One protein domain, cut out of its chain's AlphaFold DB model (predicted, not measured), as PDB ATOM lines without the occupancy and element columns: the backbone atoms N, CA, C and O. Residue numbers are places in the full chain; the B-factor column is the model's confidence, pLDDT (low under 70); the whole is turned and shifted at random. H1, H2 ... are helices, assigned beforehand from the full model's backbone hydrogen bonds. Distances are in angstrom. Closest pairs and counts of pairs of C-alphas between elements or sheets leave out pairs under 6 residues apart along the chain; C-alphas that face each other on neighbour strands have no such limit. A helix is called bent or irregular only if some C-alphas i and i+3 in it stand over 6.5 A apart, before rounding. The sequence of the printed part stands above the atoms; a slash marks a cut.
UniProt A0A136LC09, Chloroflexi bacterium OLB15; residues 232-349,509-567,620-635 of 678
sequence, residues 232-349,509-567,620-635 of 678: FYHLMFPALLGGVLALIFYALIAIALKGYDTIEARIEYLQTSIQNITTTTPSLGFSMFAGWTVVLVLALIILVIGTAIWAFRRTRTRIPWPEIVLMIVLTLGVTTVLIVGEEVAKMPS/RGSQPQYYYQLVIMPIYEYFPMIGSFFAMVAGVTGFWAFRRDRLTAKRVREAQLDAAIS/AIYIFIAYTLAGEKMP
ATOM      1  N   PHE A 232      44.057  65.382   7.852       94.44
ATOM      2  CA  PHE A 232      42.894  64.559   8.181       94.44
ATOM      3  C   PHE A 232      43.263  63.077   8.337       94.44
ATOM      4  O   PHE A 232      42.917  62.464   9.336       94.44
ATOM      5  N   TYR A 233      44.021  62.504   7.399       92.38
ATOM      6  CA  TYR A 233      44.430  61.102   7.511       92.38
ATOM      7  C   TYR A 233      45.460  60.851   8.619       92.38
ATOM      8  O   TYR A 233      45.387  59.808   9.254       92.38
ATOM      9  N   HIS A 234      46.348  61.802   8.918       93.00
ATOM     10  CA  HIS A 234      47.262  61.689  10.063       93.00
ATOM     11  C   HIS A 234      46.547  61.754  11.417       93.00
ATOM     12  O   HIS A 234      47.112  61.313  12.404       93.00
ATOM     13  N   LEU A 235      45.320  62.276  11.478       95.94
ATOM     14  CA  LEU A 235      44.480  62.189  12.674       95.94
ATOM     15  C   LEU A 235      43.679  60.882  12.692       95.94
ATOM     16  O   LEU A 235      43.581  60.220  13.718       95.94
ATOM     17  N   MET A 236      43.120  60.489  11.546       95.62
ATOM     18  CA  MET A 236      42.205  59.351  11.470       95.62
ATOM     19  C   MET A 236      42.900  57.990  11.530       95.62
ATOM     20  O   MET A 236      42.401  57.108  12.213       95.62
ATOM     21  N   PHE A 237      44.032  57.782  10.852       95.31
ATOM     22  CA  PHE A 237      44.702  56.474  10.886       95.31
ATOM     23  C   PHE A 237      45.207  56.102  12.286       95.31
ATOM     24  O   PHE A 237      44.922  54.981  12.706       95.31
ATOM     25  N   PRO A 238      45.850  57.009  13.048       97.31
ATOM     26  CA  PRO A 238      46.163  56.747  14.449       97.31
ATOM     27  C   PRO A 238      44.938  56.499  15.325       97.31
ATOM     28  O   PRO A 238      44.985  55.617  16.170       97.31
ATOM     29  N   ALA A 239      43.830  57.216  15.099       97.81
ATOM     30  CA  ALA A 239      42.580  56.972  15.819       97.81
ATOM     31  C   ALA A 239      42.044  55.545  15.584       97.81
ATOM     32  O   ALA A 239      41.670  54.855  16.526       97.81
ATOM     33  N   LEU A 240      42.061  55.074  14.332       97.19
ATOM     34  CA  LEU A 240      41.608  53.725  13.976       97.19
ATOM     35  C   LEU A 240      42.559  52.640  14.497       97.19
ATOM     36  O   LEU A 240      42.113  51.703  15.153       97.19
ATOM     37  N   LEU A 241      43.863  52.765  14.225       97.75
ATOM     38  CA  LEU A 241      44.862  51.791  14.676       97.75
ATOM     39  C   LEU A 241      44.938  51.742  16.203       97.75
ATOM     40  O   LEU A 241      45.035  50.658  16.769       97.75
ATOM     41  N   GLY A 242      44.845  52.901  16.858       98.00
ATOM     42  CA  GLY A 242      44.875  53.007  18.311       98.00
ATOM     43  C   GLY A 242      43.624  52.417  18.945       98.00
ATOM     44  O   GLY A 242      43.722  51.736  19.955       98.00
ATOM     45  N   GLY A 243      42.459  52.583  18.310       97.38
ATOM     46  CA  GLY A 243      41.229  51.926  18.743       97.38
ATOM     47  C   GLY A 243      41.288  50.398  18.645       97.38
ATOM     48  O   GLY A 243      40.921  49.713  19.595       97.38
ATOM     49  N   VAL A 244      41.807  49.849  17.540       96.94
ATOM     50  CA  VAL A 244      42.008  48.391  17.401       96.94
ATOM     51  C   VAL A 244      43.006  47.877  18.435       96.94
ATOM     52  O   VAL A 244      42.760  46.859  19.076       96.94
ATOM     53  N   LEU A 245      44.121  48.587  18.617       97.81
ATOM     54  CA  LEU A 245      45.140  48.213  19.588       97.81
ATOM     55  C   LEU A 245      44.589  48.268  21.023       97.81
ATOM     56  O   LEU A 245      44.832  47.340  21.790       97.81
ATOM     57  N   ALA A 246      43.785  49.284  21.356       97.44
ATOM     58  CA  ALA A 246      43.122  49.411  22.651       97.44
ATOM     59  C   ALA A 246      42.198  48.222  22.943       97.44
ATOM     60  O   ALA A 246      42.313  47.634  24.008       97.44
ATOM     61  N   LEU A 247      41.371  47.782  21.984       95.88
ATOM     62  CA  LEU A 247      40.507  46.600  22.157       95.88
ATOM     63  C   LEU A 247      41.296  45.323  22.495       95.88
ATOM     64  O   LEU A 247      40.834  44.485  23.276       95.88
ATOM     65  N   ILE A 248      42.491  45.168  21.917       95.81
ATOM     66  CA  ILE A 248      43.374  44.038  22.226       95.81
ATOM     67  C   ILE A 248      43.996  44.214  23.618       95.81
ATOM     68  O   ILE A 248      44.057  43.251  24.380       95.81
ATOM     69  N   PHE A 249      44.397  45.433  23.988       95.94
ATOM     70  CA  PHE A 249      44.891  45.725  25.336       95.94
ATOM     71  C   PHE A 249      43.828  45.532  26.416       95.94
ATOM     72  O   PHE A 249      44.163  45.004  27.467       95.94
ATOM     73  N   TYR A 250      42.561  45.860  26.157       94.38
ATOM     74  CA  TYR A 250      41.456  45.596  27.084       94.38
ATOM     75  C   TYR A 250      41.361  44.102  27.410       94.38
ATOM     76  O   TYR A 250      41.230  43.714  28.569       94.38
ATOM     77  N   ALA A 251      41.506  43.243  26.393       94.25
ATOM     78  CA  ALA A 251      41.560  41.798  26.591       94.25
ATOM     79  C   ALA A 251      42.826  41.370  27.347       94.25
ATOM     80  O   ALA A 251      42.743  40.580  28.285       94.25
ATOM     81  N   LEU A 252      43.987  41.907  26.962       95.44
ATOM     82  CA  LEU A 252      45.260  41.582  27.599       95.44
ATOM     83  C   LEU A 252      45.256  41.945  29.086       95.44
ATOM     84  O   LEU A 252      45.633  41.117  29.904       95.44
ATOM     85  N   ILE A 253      44.810  43.149  29.437       93.38
ATOM     86  CA  ILE A 253      44.724  43.638  30.814       93.38
ATOM     87  C   ILE A 253      43.736  42.784  31.612       93.38
ATOM     88  O   ILE A 253      44.097  42.279  32.672       93.38
ATOM     89  N   ALA A 254      42.537  42.535  31.074       91.69
ATOM     90  CA  ALA A 254      41.516  41.728  31.746       91.69
ATOM     91  C   ALA A 254      41.942  40.268  32.000       91.69
ATOM     92  O   ALA A 254      41.435  39.635  32.924       91.69
ATOM     93  N   ILE A 255      42.851  39.715  31.188       93.62
ATOM     94  CA  ILE A 255      43.359  38.342  31.344       93.62
ATOM     95  C   ILE A 255      44.629  38.314  32.202       93.62
ATOM     96  O   ILE A 255      44.713  37.537  33.150       93.62
ATOM     97  N   ALA A 256      45.627  39.131  31.865       94.19
ATOM     98  CA  ALA A 256      46.967  39.064  32.444       94.19
ATOM     99  C   ALA A 256      47.075  39.745  33.815       94.19
ATOM    100  O   ALA A 256      47.904  39.339  34.625       94.19
ATOM    101  N   LEU A 257      46.238  40.755  34.078       92.44
ATOM    102  CA  LEU A 257      46.169  41.478  35.355       92.44
ATOM    103  C   LEU A 257      44.898  41.129  36.141       92.44
ATOM    104  O   LEU A 257      44.436  41.908  36.973       92.44
ATOM    105  N   LYS A 258      44.318  39.954  35.873       90.31
ATOM    106  CA  LYS A 258      43.157  39.451  36.607       90.31
ATOM    107  C   LYS A 258      43.479  39.360  38.105       90.31
ATOM    108  O   LYS A 258      44.494  38.774  38.472       90.31
ATOM    109  N   GLY A 259      42.591  39.891  38.948       85.31
ATOM    110  CA  GLY A 259      42.761  39.945  40.406       85.31
ATOM    111  C   GLY A 259      43.329  41.269  40.927       85.31
ATOM    112  O   GLY A 259      43.410  41.452  42.136       85.31
ATOM    113  N   TYR A 260      43.692  42.194  40.034       88.38
ATOM    114  CA  TYR A 260      44.000  43.583  40.366       88.38
ATOM    115  C   TYR A 260      42.903  44.456  39.759       88.38
ATOM    116  O   TYR A 260      42.947  44.770  38.569       88.38
ATOM    117  N   ASP A 261      41.878  44.788  40.539       79.69
ATOM    118  CA  ASP A 261      40.653  45.383  39.989       79.69
ATOM    119  C   ASP A 261      40.702  46.915  39.912       79.69
ATOM    120  O   ASP A 261      40.034  47.502  39.063       79.69
ATOM    121  N   THR A 262      41.554  47.563  40.715       83.81
ATOM    122  CA  THR A 262      41.767  49.017  40.666       83.81
ATOM    123  C   THR A 262      42.999  49.397  39.851       83.81
ATOM    124  O   THR A 262      43.958  48.625  39.715       83.81
ATOM    125  N   ILE A 263      42.995  50.624  39.322       84.88
ATOM    126  CA  ILE A 263      44.137  51.161  38.578       84.88
ATOM    127  C   ILE A 263      45.375  51.265  39.480       84.88
ATOM    128  O   ILE A 263      46.477  50.935  39.041       84.88
ATOM    129  N   GLU A 264      45.199  51.629  40.753       87.62
ATOM    130  CA  GLU A 264      46.271  51.704  41.746       87.62
ATOM    131  C   GLU A 264      46.885  50.325  41.996       87.62
ATOM    132  O   GLU A 264      48.105  50.180  41.910       87.62
ATOM    133  N   ALA A 265      46.054  49.295  42.202       89.62
ATOM    134  CA  ALA A 265      46.519  47.931  42.441       89.62
ATOM    135  C   ALA A 265      47.285  47.371  41.233       89.62
ATOM    136  O   ALA A 265      48.310  46.705  41.389       89.62
ATOM    137  N   ARG A 266      46.827  47.668  40.009       90.88
ATOM    138  CA  ARG A 266      47.533  47.285  38.777       90.88
ATOM    139  C   ARG A 266      48.877  47.986  38.653       90.88
ATOM    140  O   ARG A 266      49.860  47.343  38.286       90.88
ATOM    141  N   ILE A 267      48.927  49.288  38.932       91.06
ATOM    142  CA  ILE A 267      50.168  50.069  38.873       91.06
ATOM    143  C   ILE A 267      51.172  49.539  39.895       91.06
ATOM    144  O   ILE A 267      52.316  49.286  39.524       91.06
ATOM    145  N   GLU A 268      50.746  49.328  41.139       93.62
ATOM    146  CA  GLU A 268      51.589  48.791  42.208       93.62
ATOM    147  C   GLU A 268      52.143  47.415  41.827       93.62
ATOM    148  O   GLU A 268      53.358  47.219  41.792       93.62
ATOM    149  N   TYR A 269      51.271  46.493  41.409       93.25
ATOM    150  CA  TYR A 269      51.675  45.163  40.957       93.25
ATOM    151  C   TYR A 269      52.716  45.205  39.831       93.25
ATOM    152  O   TYR A 269      53.719  44.482  39.872       93.25
ATOM    153  N   LEU A 270      52.496  46.046  38.816       92.75
ATOM    154  CA  LEU A 270      53.423  46.191  37.697       92.75
ATOM    155  C   LEU A 270      54.761  46.784  38.153       92.75
ATOM    156  O   LEU A 270      55.807  46.293  37.733       92.75
ATOM    157  N   GLN A 271      54.752  47.795  39.026       93.94
ATOM    158  CA  GLN A 271      55.969  48.406  39.566       93.94
ATOM    159  C   GLN A 271      56.798  47.400  40.367       93.94
ATOM    160  O   GLN A 271      57.991  47.244  40.099       93.94
ATOM    161  N   THR A 272      56.167  46.670  41.289       92.81
ATOM    162  CA  THR A 272      56.831  45.634  42.087       92.81
ATOM    163  C   THR A 272      57.383  44.517  41.198       92.81
ATOM    164  O   THR A 272      58.519  44.079  41.380       92.81
ATOM    165  N   SER A 273      56.624  44.086  40.187       92.62
ATOM    166  CA  SER A 273      57.067  43.048  39.245       92.62
ATOM    167  C   SER A 273      58.272  43.490  38.407       92.62
ATOM    168  O   SER A 273      59.182  42.699  38.170       92.62
ATOM    169  N   ILE A 274      58.313  44.761  37.986       92.56
ATOM    170  CA  ILE A 274      59.447  45.334  37.246       92.56
ATOM    171  C   ILE A 274      60.695  45.412  38.130       92.56
ATOM    172  O   ILE A 274      61.782  45.060  37.675       92.56
ATOM    173  N   GLN A 275      60.557  45.844  39.386       91.56
ATOM    174  CA  GLN A 275      61.682  45.934  40.324       91.56
ATOM    175  C   GLN A 275      62.312  44.564  40.610       91.56
ATOM    176  O   GLN A 275      63.529  44.465  40.756       91.56
ATOM    177  N   ASN A 276      61.499  43.507  40.626       90.38
ATOM    178  CA  ASN A 276      61.936  42.158  40.975       90.38
ATOM    179  C   ASN A 276      62.308  41.277  39.766       90.38
ATOM    180  O   ASN A 276      62.557  40.081  39.935       90.38
ATOM    181  N   ILE A 277      62.371  41.843  38.552       88.19
ATOM    182  CA  ILE A 277      62.576  41.082  37.306       88.19
ATOM    183  C   ILE A 277      63.928  40.353  37.247       88.19
ATOM    184  O   ILE A 277      64.064  39.352  36.549       88.19
ATOM    185  N   THR A 278      64.938  40.857  37.964       86.94
ATOM    186  CA  THR A 278      66.290  40.277  38.020       86.94
ATOM    187  C   THR A 278      66.521  39.398  39.247       86.94
ATOM    188  O   THR A 278      67.497  38.653  39.278       86.94
ATOM    189  N   THR A 279      65.654  39.483  40.258       86.69
ATOM    190  CA  THR A 279      65.839  38.840  41.570       86.69
ATOM    191  C   THR A 279      64.905  37.658  41.792       86.69
ATOM    192  O   THR A 279      65.232  36.756  42.560       86.69
ATOM    193  N   THR A 280      63.756  37.634  41.119       85.69
ATOM    194  CA  THR A 280      62.733  36.598  41.275       85.69
ATOM    195  C   THR A 280      62.225  36.122  39.924       85.69
ATOM    196  O   THR A 280      62.336  36.820  38.916       85.69
ATOM    197  N   THR A 281      61.662  34.916  39.892       86.75
ATOM    198  CA  THR A 281      60.986  34.414  38.699       86.75
ATOM    199  C   THR A 281      59.713  35.234  38.459       86.75
ATOM    200  O   THR A 281      58.850  35.287  39.338       86.75
ATOM    201  N   PRO A 282      59.570  35.900  37.295       89.50
ATOM    202  CA  PRO A 282      58.396  36.717  37.032       89.50
ATOM    203  C   PRO A 282      57.128  35.861  37.019       89.50
ATOM    204  O   PRO A 282      57.106  34.748  36.487       89.50
ATOM    205  N   SER A 283      56.052  36.397  37.593       90.88
ATOM    206  CA  SER A 283      54.754  35.725  37.618       90.88
ATOM    207  C   SER A 283      54.237  35.470  36.194       90.88
ATOM    208  O   SER A 283      54.606  36.163  35.236       90.88
ATOM    209  N   LEU A 284      53.336  34.494  36.043       91.25
ATOM    210  CA  LEU A 284      52.705  34.213  34.749       91.25
ATOM    211  C   LEU A 284      51.947  35.440  34.219       91.25
ATOM    212  O   LEU A 284      52.103  35.786  33.052       91.25
ATOM    213  N   GLY A 285      51.180  36.124  35.078       91.38
ATOM    214  CA  GLY A 285      50.423  37.322  34.703       91.38
ATOM    215  C   GLY A 285      51.326  38.450  34.202       91.38
ATOM    216  O   GLY A 285      51.081  39.009  33.134       91.38
ATOM    217  N   PHE A 286      52.431  38.734  34.905       93.38
ATOM    218  CA  PHE A 286      53.396  39.747  34.469       93.38
ATOM    219  C   PHE A 286      54.100  39.341  33.169       93.38
ATOM    220  O   PHE A 286      54.196  40.146  32.245       93.38
ATOM    221  N   SER A 287      54.526  38.079  33.055       93.69
ATOM    222  CA  SER A 287      55.175  37.554  31.847       93.69
ATOM    223  C   SER A 287      54.252  37.622  30.626       93.69
ATOM    224  O   SER A 287      54.683  38.034  29.549       93.69
ATOM    225  N   MET A 288      52.968  37.281  30.793       93.88
ATOM    226  CA  MET A 288      51.948  37.431  29.754       93.88
ATOM    227  C   MET A 288      51.755  38.899  29.380       93.88
ATOM    228  O   MET A 288      51.805  39.231  28.198       93.88
ATOM    229  N   PHE A 289      51.566  39.779  30.364       95.56
ATOM    230  CA  PHE A 289      51.360  41.204  30.120       95.56
ATOM    231  C   PHE A 289      52.547  41.830  29.377       95.56
ATOM    232  O   PHE A 289      52.365  42.419  28.310       95.56
ATOM    233  N   ALA A 290      53.770  41.657  29.885       94.81
ATOM    234  CA  ALA A 290      54.980  42.212  29.286       94.81
ATOM    235  C   ALA A 290      55.260  41.609  27.899       94.81
ATOM    236  O   ALA A 290      55.487  42.346  26.937       94.81
ATOM    237  N   GLY A 291      55.178  40.281  27.770       95.69
ATOM    238  CA  GLY A 291      55.423  39.574  26.514       95.69
ATOM    239  C   GLY A 291      54.451  39.985  25.409       95.69
ATOM    240  O   GLY A 291      54.877  40.381  24.322       95.69
ATOM    241  N   TRP A 292      53.144  39.972  25.687       96.88
ATOM    242  CA  TRP A 292      52.140  40.385  24.703       96.88
ATOM    243  C   TRP A 292      52.192  41.883  24.410       96.88
ATOM    244  O   TRP A 292      52.000  42.262  23.258       96.88
ATOM    245  N   THR A 293      52.533  42.735  25.379       96.50
ATOM    246  CA  THR A 293      52.754  44.168  25.119       96.50
ATOM    247  C   THR A 293      53.852  44.370  24.072       96.50
ATOM    248  O   THR A 293      53.651  45.106  23.104       96.50
ATOM    249  N   VAL A 294      54.982  43.666  24.201       96.75
ATOM    250  CA  VAL A 294      56.070  43.712  23.209       96.75
ATOM    251  C   VAL A 294      55.598  43.194  21.850       96.75
ATOM    252  O   VAL A 294      55.812  43.862  20.839       96.75
ATOM    253  N   VAL A 295      54.909  42.048  21.809       98.06
ATOM    254  CA  VAL A 295      54.378  41.472  20.560       98.06
ATOM    255  C   VAL A 295      53.431  42.442  19.856       98.06
ATOM    256  O   VAL A 295      53.548  42.636  18.649       98.06
ATOM    257  N   LEU A 296      52.523  43.087  20.587       97.50
ATOM    258  CA  LEU A 296      51.538  44.011  20.026       97.50
ATOM    259  C   LEU A 296      52.185  45.294  19.496       97.50
ATOM    260  O   LEU A 296      51.850  45.745  18.397       97.50
ATOM    261  N   VAL A 297      53.153  45.858  20.225       97.00
ATOM    262  CA  VAL A 297      53.910  47.034  19.768       97.00
ATOM    263  C   VAL A 297      54.749  46.690  18.535       97.00
ATOM    264  O   VAL A 297      54.733  47.439  17.555       97.00
ATOM    265  N   LEU A 298      55.424  45.537  18.522       97.75
ATOM    266  CA  LEU A 298      56.168  45.070  17.351       97.75
ATOM    267  C   LEU A 298      55.242  44.796  16.162       97.75
ATOM    268  O   LEU A 298      55.568  45.190  15.045       97.75
ATOM    269  N   ALA A 299      54.074  44.189  16.380       97.44
ATOM    270  CA  ALA A 299      53.085  43.949  15.333       97.44
ATOM    271  C   ALA A 299      52.584  45.264  14.717       97.44
ATOM    272  O   ALA A 299      52.490  45.360  13.492       97.44
ATOM    273  N   LEU A 300      52.336  46.299  15.529       97.62
ATOM    274  CA  LEU A 300      52.011  47.640  15.038       97.62
ATOM    275  C   LEU A 300      53.152  48.213  14.186       97.62
ATOM    276  O   LEU A 300      52.907  48.700  13.079       97.62
ATOM    277  N   ILE A 301      54.394  48.144  14.674       97.50
ATOM    278  CA  ILE A 301      55.578  48.644  13.959       97.50
ATOM    279  C   ILE A 301      55.734  47.917  12.615       97.50
ATOM    280  O   ILE A 301      55.874  48.568  11.580       97.50
ATOM    281  N   ILE A 302      55.646  46.584  12.609       97.62
ATOM    282  CA  ILE A 302      55.739  45.747  11.407       97.62
ATOM    283  C   ILE A 302      54.606  46.069  10.435       97.62
ATOM    284  O   ILE A 302      54.859  46.225   9.241       97.62
ATOM    285  N   LEU A 303      53.369  46.218  10.915       96.25
ATOM    286  CA  LEU A 303      52.228  46.582  10.080       96.25
ATOM    287  C   LEU A 303      52.461  47.940   9.409       96.25
ATOM    288  O   LEU A 303      52.343  48.065   8.191       96.25
ATOM    289  N   VAL A 304      52.818  48.963  10.184       96.50
ATOM    290  CA  VAL A 304      52.994  50.328   9.681       96.50
ATOM    291  C   VAL A 304      54.187  50.432   8.729       96.50
ATOM    292  O   VAL A 304      54.043  50.951   7.621       96.50
ATOM    293  N   ILE A 305      55.355  49.932   9.137       97.25
ATOM    294  CA  ILE A 305      56.582  49.999   8.339       97.25
ATOM    295  C   ILE A 305      56.474  49.072   7.130       97.25
ATOM    296  O   ILE A 305      56.797  49.481   6.017       97.25
ATOM    297  N   GLY A 306      55.978  47.849   7.310       95.69
ATOM    298  CA  GLY A 306      55.833  46.863   6.240       95.69
ATOM    299  C   GLY A 306      54.892  47.340   5.136       95.69
ATOM    300  O   GLY A 306      55.238  47.264   3.955       95.69
ATOM    301  N   THR A 307      53.740  47.916   5.495       93.25
ATOM    302  CA  THR A 307      52.812  48.506   4.511       93.25
ATOM    303  C   THR A 307      53.398  49.746   3.827       93.25
ATOM    304  O   THR A 307      53.190  49.930   2.624       93.25
ATOM    305  N   ALA A 308      54.193  50.558   4.534       93.44
ATOM    306  CA  ALA A 308      54.920  51.678   3.937       93.44
ATOM    307  C   ALA A 308      55.984  51.199   2.936       93.44
ATOM    308  O   ALA A 308      55.984  51.629   1.784       93.44
ATOM    309  N   ILE A 309      56.852  50.259   3.321       95.50
ATOM    310  CA  ILE A 309      57.869  49.675   2.433       95.50
ATOM    311  C   ILE A 309      57.197  49.078   1.195       95.50
ATOM    312  O   ILE A 309      57.599  49.373   0.068       95.50
ATOM    313  N   TRP A 310      56.125  48.305   1.383       92.25
ATOM    314  CA  TRP A 310      55.375  47.708   0.280       92.25
ATOM    315  C   TRP A 310      54.830  48.761  -0.688       92.25
ATOM    316  O   TRP A 310      54.943  48.600  -1.907       92.25
ATOM    317  N   ALA A 311      54.277  49.860  -0.171       90.19
ATOM    318  CA  ALA A 311      53.740  50.930  -1.003       90.19
ATOM    319  C   ALA A 311      54.842  51.635  -1.810       90.19
ATOM    320  O   ALA A 311      54.622  51.972  -2.976       90.19
ATOM    321  N   PHE A 312      56.033  51.824  -1.238       92.50
ATOM    322  CA  PHE A 312      57.142  52.548  -1.869       92.50
ATOM    323  C   PHE A 312      58.076  51.665  -2.720       92.50
ATOM    324  O   PHE A 312      58.838  52.207  -3.521       92.50
ATOM    325  N   ARG A 313      57.969  50.329  -2.643       92.19
ATOM    326  CA  ARG A 313      58.905  49.352  -3.249       92.19
ATOM    327  C   ARG A 313      59.204  49.521  -4.746       92.19
ATOM    328  O   ARG A 313      60.251  49.088  -5.203       92.19
ATOM    329  N   ARG A 314      58.280  50.097  -5.528       87.88
ATOM    330  CA  ARG A 314      58.420  50.277  -6.994       87.88
ATOM    331  C   ARG A 314      58.733  51.720  -7.406       87.88
ATOM    332  O   ARG A 314      58.552  52.072  -8.565       87.88
ATOM    333  N   THR A 315      59.140  52.578  -6.471       85.19
ATOM    334  CA  THR A 315      59.347  54.012  -6.731       85.19
ATOM    335  C   THR A 315      60.702  54.495  -6.229       85.19
ATOM    336  O   THR A 315      61.195  54.006  -5.222       85.19
ATOM    337  N   ARG A 316      61.283  55.507  -6.890       84.19
ATOM    338  CA  ARG A 316      62.515  56.188  -6.429       84.19
ATOM    339  C   ARG A 316      62.266  57.209  -5.304       84.19
ATOM    340  O   ARG A 316      63.185  57.887  -4.839       84.19
ATOM    341  N   THR A 317      61.017  57.372  -4.870       87.69
ATOM    342  CA  THR A 317      60.661  58.233  -3.738       87.69
ATOM    343  C   THR A 317      61.200  57.676  -2.426       87.69
ATOM    344  O   THR A 317      60.990  56.507  -2.124       87.69
ATOM    345  N   ARG A 318      61.865  58.518  -1.620       90.69
ATOM    346  CA  ARG A 318      62.326  58.116  -0.279       90.69
ATOM    347  C   ARG A 318      61.121  57.975   0.651       90.69
ATOM    348  O   ARG A 318      60.184  58.772   0.567       90.69
ATOM    349  N   ILE A 319      61.186  56.985   1.534       92.94
ATOM    350  CA  ILE A 319      60.169  56.727   2.553       92.94
ATOM    351  C   ILE A 319      60.173  57.881   3.575       92.94
ATOM    352  O   ILE A 319      61.247  58.275   4.038       92.94
ATOM    353  N   PRO A 320      59.003  58.443   3.935       94.56
ATOM    354  CA  PRO A 320      58.908  59.523   4.911       94.56
ATOM    355  C   PRO A 320      58.978  58.978   6.348       94.56
ATOM    356  O   PRO A 320      57.967  58.911   7.044       94.56
ATOM    357  N   TRP A 321      60.176  58.607   6.813       95.44
ATOM    358  CA  TRP A 321      60.388  58.094   8.177       95.44
ATOM    359  C   TRP A 321      59.791  58.970   9.297       95.44
ATOM    360  O   TRP A 321      59.168  58.400  10.192       95.44
ATOM    361  N   PRO A 322      59.860  60.319   9.248       96.38
ATOM    362  CA  PRO A 322      59.226  61.149  10.275       96.38
ATOM    363  C   PRO A 322      57.701  60.979  10.354       96.38
ATOM    364  O   PRO A 322      57.143  60.987  11.445       96.38
ATOM    365  N   GLU A 323      57.017  60.786   9.218       95.38
ATOM    366  CA  GLU A 323      55.560  60.554   9.197       95.38
ATOM    367  C   GLU A 323      55.205  59.169   9.750       95.38
ATOM    368  O   GLU A 323      54.189  59.020  10.423       95.38
ATOM    369  N   ILE A 324      56.055  58.166   9.507       96.44
ATOM    370  CA  ILE A 324      55.908  56.818  10.071       96.44
ATOM    371  C   ILE A 324      56.022  56.861  11.596       96.44
ATOM    372  O   ILE A 324      55.136  56.359  12.288       96.44
ATOM    373  N   VAL A 325      57.081  57.492  12.114       97.44
ATOM    374  CA  VAL A 325      57.296  57.643  13.560       97.44
ATOM    375  C   VAL A 325      56.138  58.414  14.186       97.44
ATOM    376  O   VAL A 325      55.573  57.960  15.176       97.44
ATOM    377  N   LEU A 326      55.716  59.522  13.567       96.81
ATOM    378  CA  LEU A 326      54.558  60.290  14.020       96.81
ATOM    379  C   LEU A 326      53.289  59.428  14.080       96.81
ATOM    380  O   LEU A 326      52.556  59.495  15.062       96.81
ATOM    381  N   MET A 327      53.026  58.603  13.062       96.69
ATOM    382  CA  MET A 327      51.846  57.737  13.037       96.69
ATOM    383  C   MET A 327      51.877  56.699  14.164       96.69
ATOM    384  O   MET A 327      50.849  56.482  14.801       96.69
ATOM    385  N   ILE A 328      53.038  56.099  14.450       98.06
ATOM    386  CA  ILE A 328      53.210  55.137  15.552       98.06
ATOM    387  C   ILE A 328      53.015  55.830  16.905       98.06
ATOM    388  O   ILE A 328      52.216  55.364  17.712       98.06
ATOM    389  N   VAL A 329      53.672  56.971  17.133       98.19
ATOM    390  CA  VAL A 329      53.567  57.729  18.393       98.19
ATOM    391  C   VAL A 329      52.126  58.166  18.657       98.19
ATOM    392  O   VAL A 329      51.618  57.958  19.754       98.19
ATOM    393  N   LEU A 330      51.436  58.713  17.651       98.19
ATOM    394  CA  LEU A 330      50.026  59.088  17.792       98.19
ATOM    395  C   LEU A 330      49.131  57.870  18.044       98.19
ATOM    396  O   LEU A 330      48.185  57.968  18.817       98.19
ATOM    397  N   THR A 331      49.427  56.724  17.421       98.50
ATOM    398  CA  THR A 331      48.665  55.482  17.629       98.50
ATOM    399  C   THR A 331      48.800  55.000  19.070       98.50
ATOM    400  O   THR A 331      47.793  54.703  19.713       98.50
ATOM    401  N   LEU A 332      50.027  54.972  19.600       98.31
ATOM    402  CA  LEU A 332      50.287  54.612  20.993       98.31
ATOM    403  C   LEU A 332      49.630  55.611  21.950       98.31
ATOM    404  O   LEU A 332      48.953  55.189  22.876       98.31
ATOM    405  N   GLY A 333      49.719  56.917  21.673       98.19
ATOM    406  CA  GLY A 333      49.059  57.948  22.479       98.19
ATOM    407  C   GLY A 333      47.537  57.784  22.540       98.19
ATOM    408  O   GLY A 333      46.962  57.825  23.625       98.19
ATOM    409  N   VAL A 334      46.878  57.535  21.401       98.12
ATOM    410  CA  VAL A 334      45.432  57.239  21.372       98.12
ATOM    411  C   VAL A 334      45.117  55.964  22.155       98.12
ATOM    412  O   VAL A 334      44.161  55.951  22.924       98.12
ATOM    413  N   THR A 335      45.925  54.915  21.988       98.19
ATOM    414  CA  THR A 335      45.756  53.641  22.706       98.19
ATOM    415  C   THR A 335      45.811  53.858  24.216       98.19
ATOM    416  O   THR A 335      44.912  53.425  24.928       98.19
ATOM    417  N   THR A 336      46.814  54.594  24.704       96.12
ATOM    418  CA  THR A 336      46.953  54.927  26.126       96.12
ATOM    419  C   THR A 336      45.750  55.712  26.639       96.12
ATOM    420  O   THR A 336      45.219  55.369  27.688       96.12
ATOM    421  N   VAL A 337      45.280  56.728  25.903       96.44
ATOM    422  CA  VAL A 337      44.096  57.514  26.302       96.44
ATOM    423  C   VAL A 337      42.854  56.631  26.421       96.44
ATOM    424  O   VAL A 337      42.078  56.801  27.355       96.44
ATOM    425  N   LEU A 338      42.668  55.677  25.507       95.88
ATOM    426  CA  LEU A 338      41.537  54.749  25.541       95.88
ATOM    427  C   LEU A 338      41.640  53.730  26.687       95.88
ATOM    428  O   LEU A 338      40.616  53.397  27.273       95.88
ATOM    429  N   ILE A 339      42.844  53.257  27.025       93.31
ATOM    430  CA  ILE A 339      43.084  52.395  28.199       93.31
ATOM    431  C   ILE A 339      42.812  53.155  29.491       93.31
ATOM    432  O   ILE A 339      42.054  52.688  30.327       93.31
ATOM    433  N   VAL A 340      43.354  54.362  29.641       90.25
ATOM    434  CA  VAL A 340      43.084  55.180  30.831       90.25
ATOM    435  C   VAL A 340      41.595  55.516  30.932       90.25
ATOM    436  O   VAL A 340      41.023  55.432  32.012       90.25
ATOM    437  N   GLY A 341      40.950  55.854  29.811       87.69
ATOM    438  CA  GLY A 341      39.514  56.134  29.776       87.69
ATOM    439  C   GLY A 341      38.653  54.942  30.194       87.69
ATOM    440  O   GLY A 341      37.648  55.136  30.868       87.69
ATOM    441  N   GLU A 342      39.057  53.720  29.842       88.00
ATOM    442  CA  GLU A 342      38.409  52.495  30.318       88.00
ATOM    443  C   GLU A 342      38.531  52.340  31.835       88.00
ATOM    444  O   GLU A 342      37.547  52.059  32.509       88.00
ATOM    445  N   GLU A 343      39.731  52.521  32.374       83.69
ATOM    446  CA  GLU A 343      39.989  52.321  33.801       83.69
ATOM    447  C   GLU A 343      39.271  53.359  34.663       83.69
ATOM    448  O   GLU A 343      38.725  53.024  35.709       83.69
ATOM    449  N   VAL A 344      39.185  54.602  34.185       80.00
ATOM    450  CA  VAL A 344      38.372  55.646  34.823       80.00
ATOM    451  C   VAL A 344      36.882  55.298  34.770       80.00
ATOM    452  O   VAL A 344      36.163  55.574  35.724       80.00
ATOM    453  N   ALA A 345      36.407  54.675  33.687       75.44
ATOM    454  CA  ALA A 345      35.001  54.300  33.546       75.44
ATOM    455  C   ALA A 345      34.565  53.156  34.481       75.44
ATOM    456  O   ALA A 345      33.372  53.023  34.726       75.44
ATOM    457  N   LYS A 346      35.504  52.352  35.004       72.81
ATOM    458  CA  LYS A 346      35.237  51.265  35.968       72.81
ATOM    459  C   LYS A 346      35.245  51.719  37.428       72.81
ATOM    460  O   LYS A 346      34.970  50.913  38.311       72.81
ATOM    461  N   MET A 347      35.624  52.967  37.707       63.38
ATOM    462  CA  MET A 347      35.607  53.469  39.078       63.38
ATOM    463  C   MET A 347      34.155  53.508  39.567       63.38
ATOM    464  O   MET A 347      33.336  54.147  38.899       63.38
ATOM    465  N   PRO A 348      33.828  52.850  40.698       57.28
ATOM    466  CA  PRO A 348      32.454  52.757  41.157       57.28
ATOM    467  C   PRO A 348      31.875  54.152  41.358       57.28
ATOM    468  O   PRO A 348      32.497  55.035  41.963       57.28
ATOM    469  N   SER A 349      30.682  54.365  40.814       51.50
ATOM    470  CA  SER A 349      29.972  55.621  41.017       51.50
ATOM    471  C   SER A 349      29.526  55.733  42.482       51.50
ATOM    472  O   SER A 349      29.235  54.735  43.139       51.50
ATOM    473  N   ARG A 509      24.949  43.678  34.182       65.44
ATOM    474  CA  ARG A 509      24.101  42.505  33.917       65.44
ATOM    475  C   ARG A 509      24.833  41.483  33.038       65.44
ATOM    476  O   ARG A 509      25.304  41.796  31.946       65.44
ATOM    477  N   GLY A 510      24.896  40.246  33.529       70.69
ATOM    478  CA  GLY A 510      25.599  39.136  32.886       70.69
ATOM    479  C   GLY A 510      27.093  39.039  33.212       70.69
ATOM    480  O   GLY A 510      27.690  38.043  32.809       70.69
ATOM    481  N   SER A 511      27.680  40.026  33.904       81.69
ATOM    482  CA  SER A 511      29.068  40.080  34.409       81.69
ATOM    483  C   SER A 511      30.101  39.543  33.414       81.69
ATOM    484  O   SER A 511      30.999  38.768  33.749       81.69
ATOM    485  N   GLN A 512      29.918  39.895  32.138       88.88
ATOM    486  CA  GLN A 512      30.722  39.342  31.056       88.88
ATOM    487  C   GLN A 512      32.118  39.972  31.049       88.88
ATOM    488  O   GLN A 512      32.263  41.169  31.312       88.88
ATOM    489  N   PRO A 513      33.161  39.207  30.682       89.75
ATOM    490  CA  PRO A 513      34.517  39.728  30.656       89.75
ATOM    491  C   PRO A 513      34.669  40.857  29.633       89.75
ATOM    492  O   PRO A 513      33.976  40.917  28.616       89.75
ATOM    493  N   GLN A 514      35.675  41.705  29.827       88.62
ATOM    494  CA  GLN A 514      35.955  42.817  28.915       88.62
ATOM    495  C   GLN A 514      36.263  42.382  27.476       88.62
ATOM    496  O   GLN A 514      36.092  43.145  26.528       88.62
ATOM    497  N   TYR A 515      36.682  41.127  27.303       91.81
ATOM    498  CA  TYR A 515      36.927  40.520  26.003       91.81
ATOM    499  C   TYR A 515      35.736  39.796  25.374       91.81
ATOM    500  O   TYR A 515      35.898  39.124  24.354       91.81
ATOM    501  N   TYR A 516      34.543  39.938  25.953       93.88
ATOM    502  CA  TYR A 516      33.337  39.226  25.541       93.88
ATOM    503  C   TYR A 516      33.033  39.367  24.046       93.88
ATOM    504  O   TYR A 516      32.905  38.370  23.337       93.88
ATOM    505  N   TYR A 517      32.994  40.588  23.510       94.06
ATOM    506  CA  TYR A 517      32.722  40.758  22.083       94.06
ATOM    507  C   TYR A 517      33.910  40.334  21.210       94.06
ATOM    508  O   TYR A 517      33.702  39.620  20.229       94.06
ATOM    509  N   GLN A 518      35.146  40.738  21.547       91.50
ATOM    510  CA  GLN A 518      36.308  40.511  20.673       91.50
ATOM    511  C   GLN A 518      36.809  39.067  20.624       91.50
ATOM    512  O   GLN A 518      37.285  38.654  19.569       91.50
ATOM    513  N   LEU A 519      36.702  38.303  21.716       92.44
ATOM    514  CA  LEU A 519      37.204  36.925  21.784       92.44
ATOM    515  C   LEU A 519      36.098  35.865  21.836       92.44
ATOM    516  O   LEU A 519      36.382  34.718  21.508       92.44
ATOM    517  N   VAL A 520      34.860  36.221  22.207       92.75
ATOM    518  CA  VAL A 520      33.752  35.253  22.321       92.75
ATOM    519  C   VAL A 520      32.734  35.444  21.199       92.75
ATOM    520  O   VAL A 520      32.643  34.608  20.307       92.75
ATOM    521  N   ILE A 521      31.987  36.551  21.186       94.12
ATOM    522  CA  ILE A 521      30.832  36.681  20.282       94.12
ATOM    523  C   ILE A 521      31.250  36.825  18.816       94.12
ATOM    524  O   ILE A 521      30.801  36.052  17.967       94.12
ATOM    525  N   MET A 522      32.114  37.790  18.500       94.56
ATOM    526  CA  MET A 522      32.432  38.102  17.104       94.56
ATOM    527  C   MET A 522      33.194  36.976  16.384       94.56
ATOM    528  O   MET A 522      32.829  36.677  15.248       94.56
ATOM    529  N   PRO A 523      34.193  36.299  16.988       92.62
ATOM    530  CA  PRO A 523      34.873  35.183  16.325       92.62
ATOM    531  C   PRO A 523      33.973  33.969  16.063       92.62
ATOM    532  O   PRO A 523      34.164  33.290  15.057       92.62
ATOM    533  N   ILE A 524      32.998  33.699  16.939       91.88
ATOM    534  CA  ILE A 524      32.108  32.534  16.813       91.88
ATOM    535  C   ILE A 524      31.020  32.791  15.767       91.88
ATOM    536  O   ILE A 524      30.792  31.952  14.895       91.88
ATOM    537  N   TYR A 525      30.356  33.948  15.829       93.62
ATOM    538  CA  TYR A 525      29.172  34.217  15.008       93.62
ATOM    539  C   TYR A 525      29.465  35.032  13.742       93.62
ATOM    540  O   TYR A 525      28.727  34.921  12.768       93.62
ATOM    541  N   GLU A 526      30.531  35.837  13.718       94.19
ATOM    542  CA  GLU A 526      30.770  36.858  12.684       94.19
ATOM    543  C   GLU A 526      32.232  36.876  12.198       94.19
ATOM    544  O   GLU A 526      32.854  37.923  11.980       94.19
ATOM    545  N   TYR A 527      32.796  35.686  11.974       90.69
ATOM    546  CA  TYR A 527      34.175  35.521  11.508       90.69
ATOM    547  C   TYR A 527      34.426  36.141  10.121       90.69
ATOM    548  O   TYR A 527      35.502  36.693   9.892       90.69
ATOM    549  N   PHE A 528      33.450  36.121   9.202       90.75
ATOM    550  CA  PHE A 528      33.598  36.758   7.885       90.75
ATOM    551  C   PHE A 528      33.794  38.283   7.998       90.75
ATOM    552  O   PHE A 528      34.805  38.775   7.482       90.75
ATOM    553  N   PRO A 529      32.919  39.047   8.691       91.88
ATOM    554  CA  PRO A 529      33.161  40.466   8.950       91.88
ATOM    555  C   PRO A 529      34.446  40.761   9.731       91.88
ATOM    556  O   PRO A 529      35.095  41.772   9.458       91.88
ATOM    557  N   MET A 530      34.841  39.902  10.677       90.81
ATOM    558  CA  MET A 530      36.099  40.048  11.427       90.81
ATOM    559  C   MET A 530      37.322  39.958  10.508       90.81
ATOM    560  O   MET A 530      38.141  40.881  10.458       90.81
ATOM    561  N   ILE A 531      37.418  38.883   9.722       90.25
ATOM    562  CA  ILE A 531      38.514  38.657   8.770       90.25
ATOM    563  C   ILE A 531      38.535  39.765   7.712       90.25
ATOM    564  O   ILE A 531      39.581  40.342   7.403       90.25
ATOM    565  N   GLY A 532      37.363  40.109   7.183       89.31
ATOM    566  CA  GLY A 532      37.200  41.174   6.207       89.31
ATOM    567  C   GLY A 532      37.647  42.542   6.715       89.31
ATOM    568  O   GLY A 532      38.356  43.265   6.009       89.31
ATOM    569  N   SER A 533      37.303  42.881   7.958       90.06
ATOM    570  CA  SER A 533      37.718  44.129   8.607       90.06
ATOM    571  C   SER A 533      39.228  44.173   8.857       90.06
ATOM    572  O   SER A 533      39.844  45.222   8.658       90.06
ATOM    573  N   PHE A 534      39.856  43.042   9.195       89.94
ATOM    574  CA  PHE A 534      41.316  42.947   9.304       89.94
ATOM    575  C   PHE A 534      42.006  43.229   7.961       89.94
ATOM    576  O   PHE A 534      42.876  44.101   7.876       89.94
ATOM    577  N   PHE A 535      41.576  42.575   6.877       89.25
ATOM    578  CA  PHE A 535      42.113  42.866   5.543       89.25
ATOM    579  C   PHE A 535      41.817  44.300   5.101       89.25
ATOM    580  O   PHE A 535      42.650  44.924   4.440       89.25
ATOM    581  N   ALA A 536      40.676  44.861   5.507       87.69
ATOM    582  CA  ALA A 536      40.354  46.260   5.264       87.69
ATOM    583  C   ALA A 536      41.301  47.227   5.956       87.69
ATOM    584  O   ALA A 536      41.707  48.213   5.344       87.69
ATOM    585  N   MET A 537      41.688  46.930   7.194       90.25
ATOM    586  CA  MET A 537      42.681  47.705   7.920       90.25
ATOM    587  C   MET A 537      44.025  47.681   7.183       90.25
ATOM    588  O   MET A 537      44.558  48.742   6.859       90.25
ATOM    589  N   VAL A 538      44.534  46.495   6.827       89.62
ATOM    590  CA  VAL A 538      45.808  46.353   6.096       89.62
ATOM    591  C   VAL A 538      45.753  47.080   4.747       89.62
ATOM    592  O   VAL A 538      46.640  47.874   4.427       89.62
ATOM    593  N   ALA A 539      44.688  46.871   3.965       87.44
ATOM    594  CA  ALA A 539      44.487  47.545   2.684       87.44
ATOM    595  C   ALA A 539      44.352  49.069   2.844       87.44
ATOM    596  O   ALA A 539      44.860  49.822   2.012       87.44
ATOM    597  N   GLY A 540      43.709  49.532   3.917       88.00
ATOM    598  CA  GLY A 540      43.538  50.943   4.245       88.00
ATOM    599  C   GLY A 540      44.863  51.636   4.553       88.00
ATOM    600  O   GLY A 540      45.149  52.679   3.959       88.00
ATOM    601  N   VAL A 541      45.695  51.048   5.422       89.94
ATOM    602  CA  VAL A 541      47.023  51.592   5.773       89.94
ATOM    603  C   VAL A 541      47.946  51.576   4.553       89.94
ATOM    604  O   VAL A 541      48.574  52.584   4.225       89.94
ATOM    605  N   THR A 542      47.955  50.478   3.797       90.00
ATOM    606  CA  THR A 542      48.677  50.395   2.521       90.00
ATOM    607  C   THR A 542      48.200  51.454   1.520       90.00
ATOM    608  O   THR A 542      49.012  52.117   0.869       90.00
ATOM    609  N   GLY A 543      46.885  51.651   1.402       87.06
ATOM    610  CA  GLY A 543      46.279  52.659   0.537       87.06
ATOM    611  C   GLY A 543      46.649  54.085   0.945       87.06
ATOM    612  O   GLY A 543      46.919  54.920   0.079       87.06
ATOM    613  N   PHE A 544      46.738  54.357   2.249       89.44
ATOM    614  CA  PHE A 544      47.253  55.617   2.775       89.44
ATOM    615  C   PHE A 544      48.706  55.854   2.362       89.44
ATOM    616  O   PHE A 544      49.013  56.932   1.844       89.44
ATOM    617  N   TRP A 545      49.582  54.859   2.506       91.12
ATOM    618  CA  TRP A 545      50.980  54.995   2.096       91.12
ATOM    619  C   TRP A 545      51.143  55.154   0.587       91.12
ATOM    620  O   TRP A 545      51.925  55.998   0.156       91.12
ATOM    621  N   ALA A 546      50.366  54.432  -0.224       88.75
ATOM    622  CA  ALA A 546      50.349  54.615  -1.675       88.75
ATOM    623  C   ALA A 546      49.919  56.043  -2.052       88.75
ATOM    624  O   ALA A 546      50.579  56.723  -2.835       88.75
ATOM    625  N   PHE A 547      48.873  56.551  -1.404       86.69
ATOM    626  CA  PHE A 547      48.439  57.934  -1.546       86.69
ATOM    627  C   PHE A 547      49.510  58.948  -1.100       86.69
ATOM    628  O   PHE A 547      49.689  59.987  -1.745       86.69
ATOM    629  N   ARG A 548      50.238  58.685  -0.005       89.19
ATOM    630  CA  ARG A 548      51.339  59.549   0.454       89.19
ATOM    631  C   ARG A 548      52.515  59.523  -0.513       89.19
ATOM    632  O   ARG A 548      53.021  60.592  -0.844       89.19
ATOM    633  N   ARG A 549      52.895  58.351  -1.016       90.50
ATOM    634  CA  ARG A 549      53.932  58.160  -2.037       90.50
ATOM    635  C   ARG A 549      53.645  58.970  -3.293       90.50
ATOM    636  O   ARG A 549      54.504  59.737  -3.722       90.50
ATOM    637  N   ASP A 550      52.441  58.853  -3.847       86.12
ATOM    638  CA  ASP A 550      52.062  59.560  -5.078       86.12
ATOM    639  C   ASP A 550      52.168  61.080  -4.888       86.12
ATOM    640  O   ASP A 550      52.635  61.806  -5.766       86.12
ATOM    641  N   ARG A 551      51.833  61.573  -3.690       83.25
ATOM    642  CA  ARG A 551      51.977  62.990  -3.330       83.25
ATOM    643  C   ARG A 551      53.414  63.438  -3.159       83.25
ATOM    644  O   ARG A 551      53.748  64.531  -3.601       83.25
ATOM    645  N   LEU A 552      54.241  62.648  -2.483       88.25
ATOM    646  CA  LEU A 552      55.658  62.969  -2.318       88.25
ATOM    647  C   LEU A 552      56.372  62.955  -3.672       88.25
ATOM    648  O   LEU A 552      57.210  63.813  -3.924       88.25
ATOM    649  N   THR A 553      55.976  62.048  -4.565       87.31
ATOM    650  CA  THR A 553      56.466  62.002  -5.948       87.31
ATOM    651  C   THR A 553      56.066  63.268  -6.699       87.31
ATOM    652  O   THR A 553      56.927  63.950  -7.244       87.31
ATOM    653  N   ALA A 554      54.782  63.640  -6.662       82.56
ATOM    654  CA  ALA A 554      54.293  64.856  -7.309       82.56
ATOM    655  C   ALA A 554      54.944  66.132  -6.745       82.56
ATOM    656  O   ALA A 554      55.249  67.047  -7.504       82.56
ATOM    657  N   LYS A 555      55.187  66.187  -5.426       84.06
ATOM    658  CA  LYS A 555      55.892  67.300  -4.777       84.06
ATOM    659  C   LYS A 555      57.317  67.431  -5.309       84.06
ATOM    660  O   LYS A 555      57.687  68.521  -5.707       84.06
ATOM    661  N   ARG A 556      58.062  66.325  -5.397       84.25
ATOM    662  CA  ARG A 556      59.431  66.321  -5.939       84.25
ATOM    663  C   ARG A 556      59.501  66.743  -7.395       84.25
ATOM    664  O   ARG A 556      60.364  67.530  -7.743       84.25
ATOM    665  N   VAL A 557      58.610  66.217  -8.239       83.12
ATOM    666  CA  VAL A 557      58.556  66.610  -9.658       83.12
ATOM    667  C   VAL A 557      58.315  68.112  -9.769       83.12
ATOM    668  O   VAL A 557      58.963  68.778 -10.563       83.12
ATOM    669  N   ARG A 558      57.426  68.656  -8.933       77.00
ATOM    670  CA  ARG A 558      57.144  70.090  -8.901       77.00
ATOM    671  C   ARG A 558      58.302  70.921  -8.345       77.00
ATOM    672  O   ARG A 558      58.549  71.990  -8.877       77.00
ATOM    673  N   GLU A 559      58.983  70.463  -7.297       82.00
ATOM    674  CA  GLU A 559      60.188  71.120  -6.766       82.00
ATOM    675  C   GLU A 559      61.279  71.157  -7.838       82.00
ATOM    676  O   GLU A 559      61.764  72.230  -8.148       82.00
ATOM    677  N   ALA A 560      61.531  70.044  -8.530       81.94
ATOM    678  CA  ALA A 560      62.475  70.009  -9.647       81.94
ATOM    679  C   ALA A 560      62.072  70.939 -10.809       81.94
ATOM    680  O   ALA A 560      62.932  71.565 -11.416       81.94
ATOM    681  N   GLN A 561      60.774  71.051 -11.122       78.00
ATOM    682  CA  GLN A 561      60.273  72.014 -12.112       78.00
ATOM    683  C   GLN A 561      60.470  73.465 -11.664       78.00
ATOM    684  O   GLN A 561      60.785  74.315 -12.490       78.00
ATOM    685  N   LEU A 562      60.266  73.750 -10.376       74.50
ATOM    686  CA  LEU A 562      60.457  75.081  -9.810       74.50
ATOM    687  C   LEU A 562      61.941  75.454  -9.783       74.50
ATOM    688  O   LEU A 562      62.284  76.546 -10.210       74.50
ATOM    689  N   ASP A 563      62.805  74.538  -9.352       78.12
ATOM    690  CA  ASP A 563      64.256  74.726  -9.338       78.12
ATOM    691  C   ASP A 563      64.783  74.945 -10.763       78.12
ATOM    692  O   ASP A 563      65.558  75.868 -10.994       78.12
ATOM    693  N   ALA A 564      64.290  74.173 -11.742       75.00
ATOM    694  CA  ALA A 564      64.610  74.379 -13.154       75.00
ATOM    695  C   ALA A 564      64.145  75.758 -13.658       75.00
ATOM    696  O   ALA A 564      64.904  76.450 -14.329       75.00
ATOM    697  N   ALA A 565      62.931  76.192 -13.305       67.12
ATOM    698  CA  ALA A 565      62.424  77.511 -13.686       67.12
ATOM    699  C   ALA A 565      63.221  78.659 -13.038       67.12
ATOM    700  O   ALA A 565      63.467  79.669 -13.689       67.12
ATOM    701  N   ILE A 566      63.652  78.496 -11.783       67.75
ATOM    702  CA  ILE A 566      64.494  79.470 -11.075       67.75
ATOM    703  C   ILE A 566      65.894  79.522 -11.696       67.75
ATOM    704  O   ILE A 566      66.417  80.612 -11.890       67.75
ATOM    705  N   SER A 567      66.473  78.377 -12.075       65.50
ATOM    706  CA  SER A 567      67.806  78.315 -12.701       65.50
ATOM    707  C   SER A 567      67.890  78.937 -14.101       65.50
ATOM    708  O   SER A 567      68.984  79.166 -14.598       65.50
ATOM    709  N   ALA A 620      32.718  51.311  13.063       96.50
ATOM    710  CA  ALA A 620      32.909  49.937  13.537       96.50
ATOM    711  C   ALA A 620      33.839  49.845  14.747       96.50
ATOM    712  O   ALA A 620      33.527  49.131  15.689       96.50
ATOM    713  N   ILE A 621      34.964  50.563  14.742       97.00
ATOM    714  CA  ILE A 621      35.940  50.479  15.835       97.00
ATOM    715  C   ILE A 621      35.407  51.168  17.092       97.00
ATOM    716  O   ILE A 621      35.476  50.604  18.178       97.00
ATOM    717  N   TYR A 622      34.840  52.368  16.962       97.44
ATOM    718  CA  TYR A 622      34.405  53.131  18.132       97.44
ATOM    719  C   TYR A 622      33.078  52.646  18.710       97.44
ATOM    720  O   TYR A 622      32.876  52.799  19.909       97.44
ATOM    721  N   ILE A 623      32.201  52.019  17.914       96.12
ATOM    722  CA  ILE A 623      31.036  51.328  18.480       96.12
ATOM    723  C   ILE A 623      31.468  50.065  19.232       96.12
ATOM    724  O   ILE A 623      30.929  49.784  20.295       96.12
ATOM    725  N   PHE A 624      32.492  49.358  18.739       95.19
ATOM    726  CA  PHE A 624      33.095  48.230  19.450       95.19
ATOM    727  C   PHE A 624      33.647  48.669  20.800       95.19
ATOM    728  O   PHE A 624      33.273  48.102  21.819       95.19
ATOM    729  N   ILE A 625      34.456  49.731  20.817       95.31
ATOM    730  CA  ILE A 625      34.971  50.314  22.058       95.31
ATOM    731  C   ILE A 625      33.813  50.704  22.977       95.31
ATOM    732  O   ILE A 625      33.807  50.284  24.124       95.31
ATOM    733  N   ALA A 626      32.810  51.437  22.483       93.19
ATOM    734  CA  ALA A 626      31.685  51.881  23.306       93.19
ATOM    735  C   ALA A 626      30.952  50.717  23.996       93.19
ATOM    736  O   ALA A 626      30.644  50.816  25.180       93.19
ATOM    737  N   TYR A 627      30.729  49.599  23.299       91.38
ATOM    738  CA  TYR A 627      30.106  48.418  23.903       91.38
ATOM    739  C   TYR A 627      31.033  47.609  24.799       91.38
ATOM    740  O   TYR A 627      30.560  46.993  25.748       91.38
ATOM    741  N   THR A 628      32.335  47.591  24.520       89.75
ATOM    742  CA  THR A 628      33.306  46.997  25.441       89.75
ATOM    743  C   THR A 628      33.381  47.802  26.741       89.75
ATOM    744  O   THR A 628      33.466  47.206  27.810       89.75
ATOM    745  N   LEU A 629      33.290  49.133  26.662       87.50
ATOM    746  CA  LEU A 629      33.282  50.028  27.822       87.50
ATOM    747  C   LEU A 629      31.971  49.990  28.613       87.50
ATOM    748  O   LEU A 629      31.996  50.254  29.808       87.50
ATOM    749  N   ALA A 630      30.846  49.669  27.973       84.38
ATOM    750  CA  ALA A 630      29.574  49.541  28.671       84.38
ATOM    751  C   ALA A 630      29.615  48.389  29.697       84.38
ATOM    752  O   ALA A 630      30.124  47.297  29.408       84.38
ATOM    753  N   GLY A 631      29.056  48.625  30.885       74.94
ATOM    754  CA  GLY A 631      28.909  47.616  31.937       74.94
ATOM    755  C   GLY A 631      27.959  46.495  31.514       74.94
ATOM    756  O   GLY A 631      28.272  45.314  31.655       74.94
ATOM    757  N   GLU A 632      26.837  46.846  30.878       76.69
ATOM    758  CA  GLU A 632      25.914  45.868  30.296       76.69
ATOM    759  C   GLU A 632      26.464  45.288  28.983       76.69
ATOM    760  O   GLU A 632      26.487  45.941  27.931       76.69
ATOM    761  N   LYS A 633      26.869  44.016  29.030       87.31
ATOM    762  CA  LYS A 633      27.414  43.279  27.886       87.31
ATOM    763  C   LYS A 633      26.509  42.106  27.536       87.31
ATOM    764  O   LYS A 633      26.454  41.114  28.254       87.31
ATOM    765  N   MET A 634      25.824  42.209  26.401       87.69
ATOM    766  CA  MET A 634      24.765  41.281  26.015       87.69
ATOM    767  C   MET A 634      24.902  40.823  24.559       87.69
ATOM    768  O   MET A 634      25.288  41.624  23.705       87.69
ATOM    769  N   PRO A 635      24.560  39.560  24.223       88.25
ATOM    770  CA  PRO A 635      24.768  39.018  22.877       88.25
ATOM    771  C   PRO A 635      24.105  39.835  21.758       88.25
ATOM    772  O   PRO A 635      24.686  39.998  20.688       88.25
TER     773      PRO A 635
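This is residues 232 to 349, 509 to 567 and 620 to 635 of the 678 residues of a protein of Chloroflexi bacterium OLB15 (UniProt A0A136LC09). A loose, elongated group of crossing helices has H1 running through its middle, with H3, H4 and H7 packed round it. The longest helix, H6, crosses the far part of H3 and sticks out at one end with residues 557 to 567, while H2 stands crosswise near the other end, touching no helix. The printed part has 193 residues with seven named helices, H1 to H7 in chain order, and no named strand; the class is all helix. The whole is loose, with a radius of gyration of the C-alphas of 20.8 A, and spans 69 by 45 by 30 A.

H1, residues 232 to 256, and H3, residues 284 to 312, are the hubs, touching three helices each. H1 touches H3 with residues 245 to 256 alone, at a shallow tilt of 24 degrees, opposite ways; the closest C-alphas, of Ala 256 and Gly 285, are 4.5 A apart. H2, residues 263 to 275, is close to H3 but not clearly touching, about perpendicular at 90 degrees, with Ser 273 and Phe 286 closest, their C-alphas 6.9 A apart. H4, residues 321 to 345, touches H1 at a steep tilt of 49 degrees, the same way, closest at the C-alphas of Pro 238 and Thr 331, 4.2 A. H3 and H4 form a helical hairpin, closest at the C-alphas of Ile 305 and Ile 324, 7.1 A. H6, residues 527 to 567, touches H3 with residues 538 to 549 alone at a steep tilt of 46 degrees, closest at the C-alphas of Thr 307 and Thr 542, 5.0 A. H7, residues 620 to 629, touches H1, closest at the C-alphas of Gly 243 and Ile 621, 6.2 A. H5, residues 516 to 525, only just touches H7, with 3 pairs of C-alphas within 8 A, closest at Tyr 517 and Thr 628, 7.1 A. H4 and H6 are apart. Every O i to N i+4 pair is within hydrogen-bond range in H2, H3, H4, H6 and H7, against 20 of 21 in H1 and 2 of 6 in H5, where 1 of 7 O i to N i+3 pairs is.

H1 begins at C-alpha 232 (42.894, 64.559, 8.181) and is 35.4 A long. H2 measures 18.4 A, H3 41.2 A and H4 36.1 A. H5, 12.4 A, is irregular, but only just: C-alphas 519 and 522 are 6.8 A apart. H6, 59.6 A, ends at C-alpha 567 (67.806, 78.315, -12.701). H7, 14.3 A, ends at C-alpha 629 (33.282, 50.028, 27.822).

The C-alphas farthest apart, of Gly 510 and Ser 567, are 73.4 A apart. Residues 350 to 508 and 568 to 619 are not printed; the gaps are 16.0 A and 52.1 A between C-alphas. Of the links printed whole, none is long. Mean pLDDT of the printed part is 90.1; residues 347 to 349, 509 and 565 to 567 are under 70.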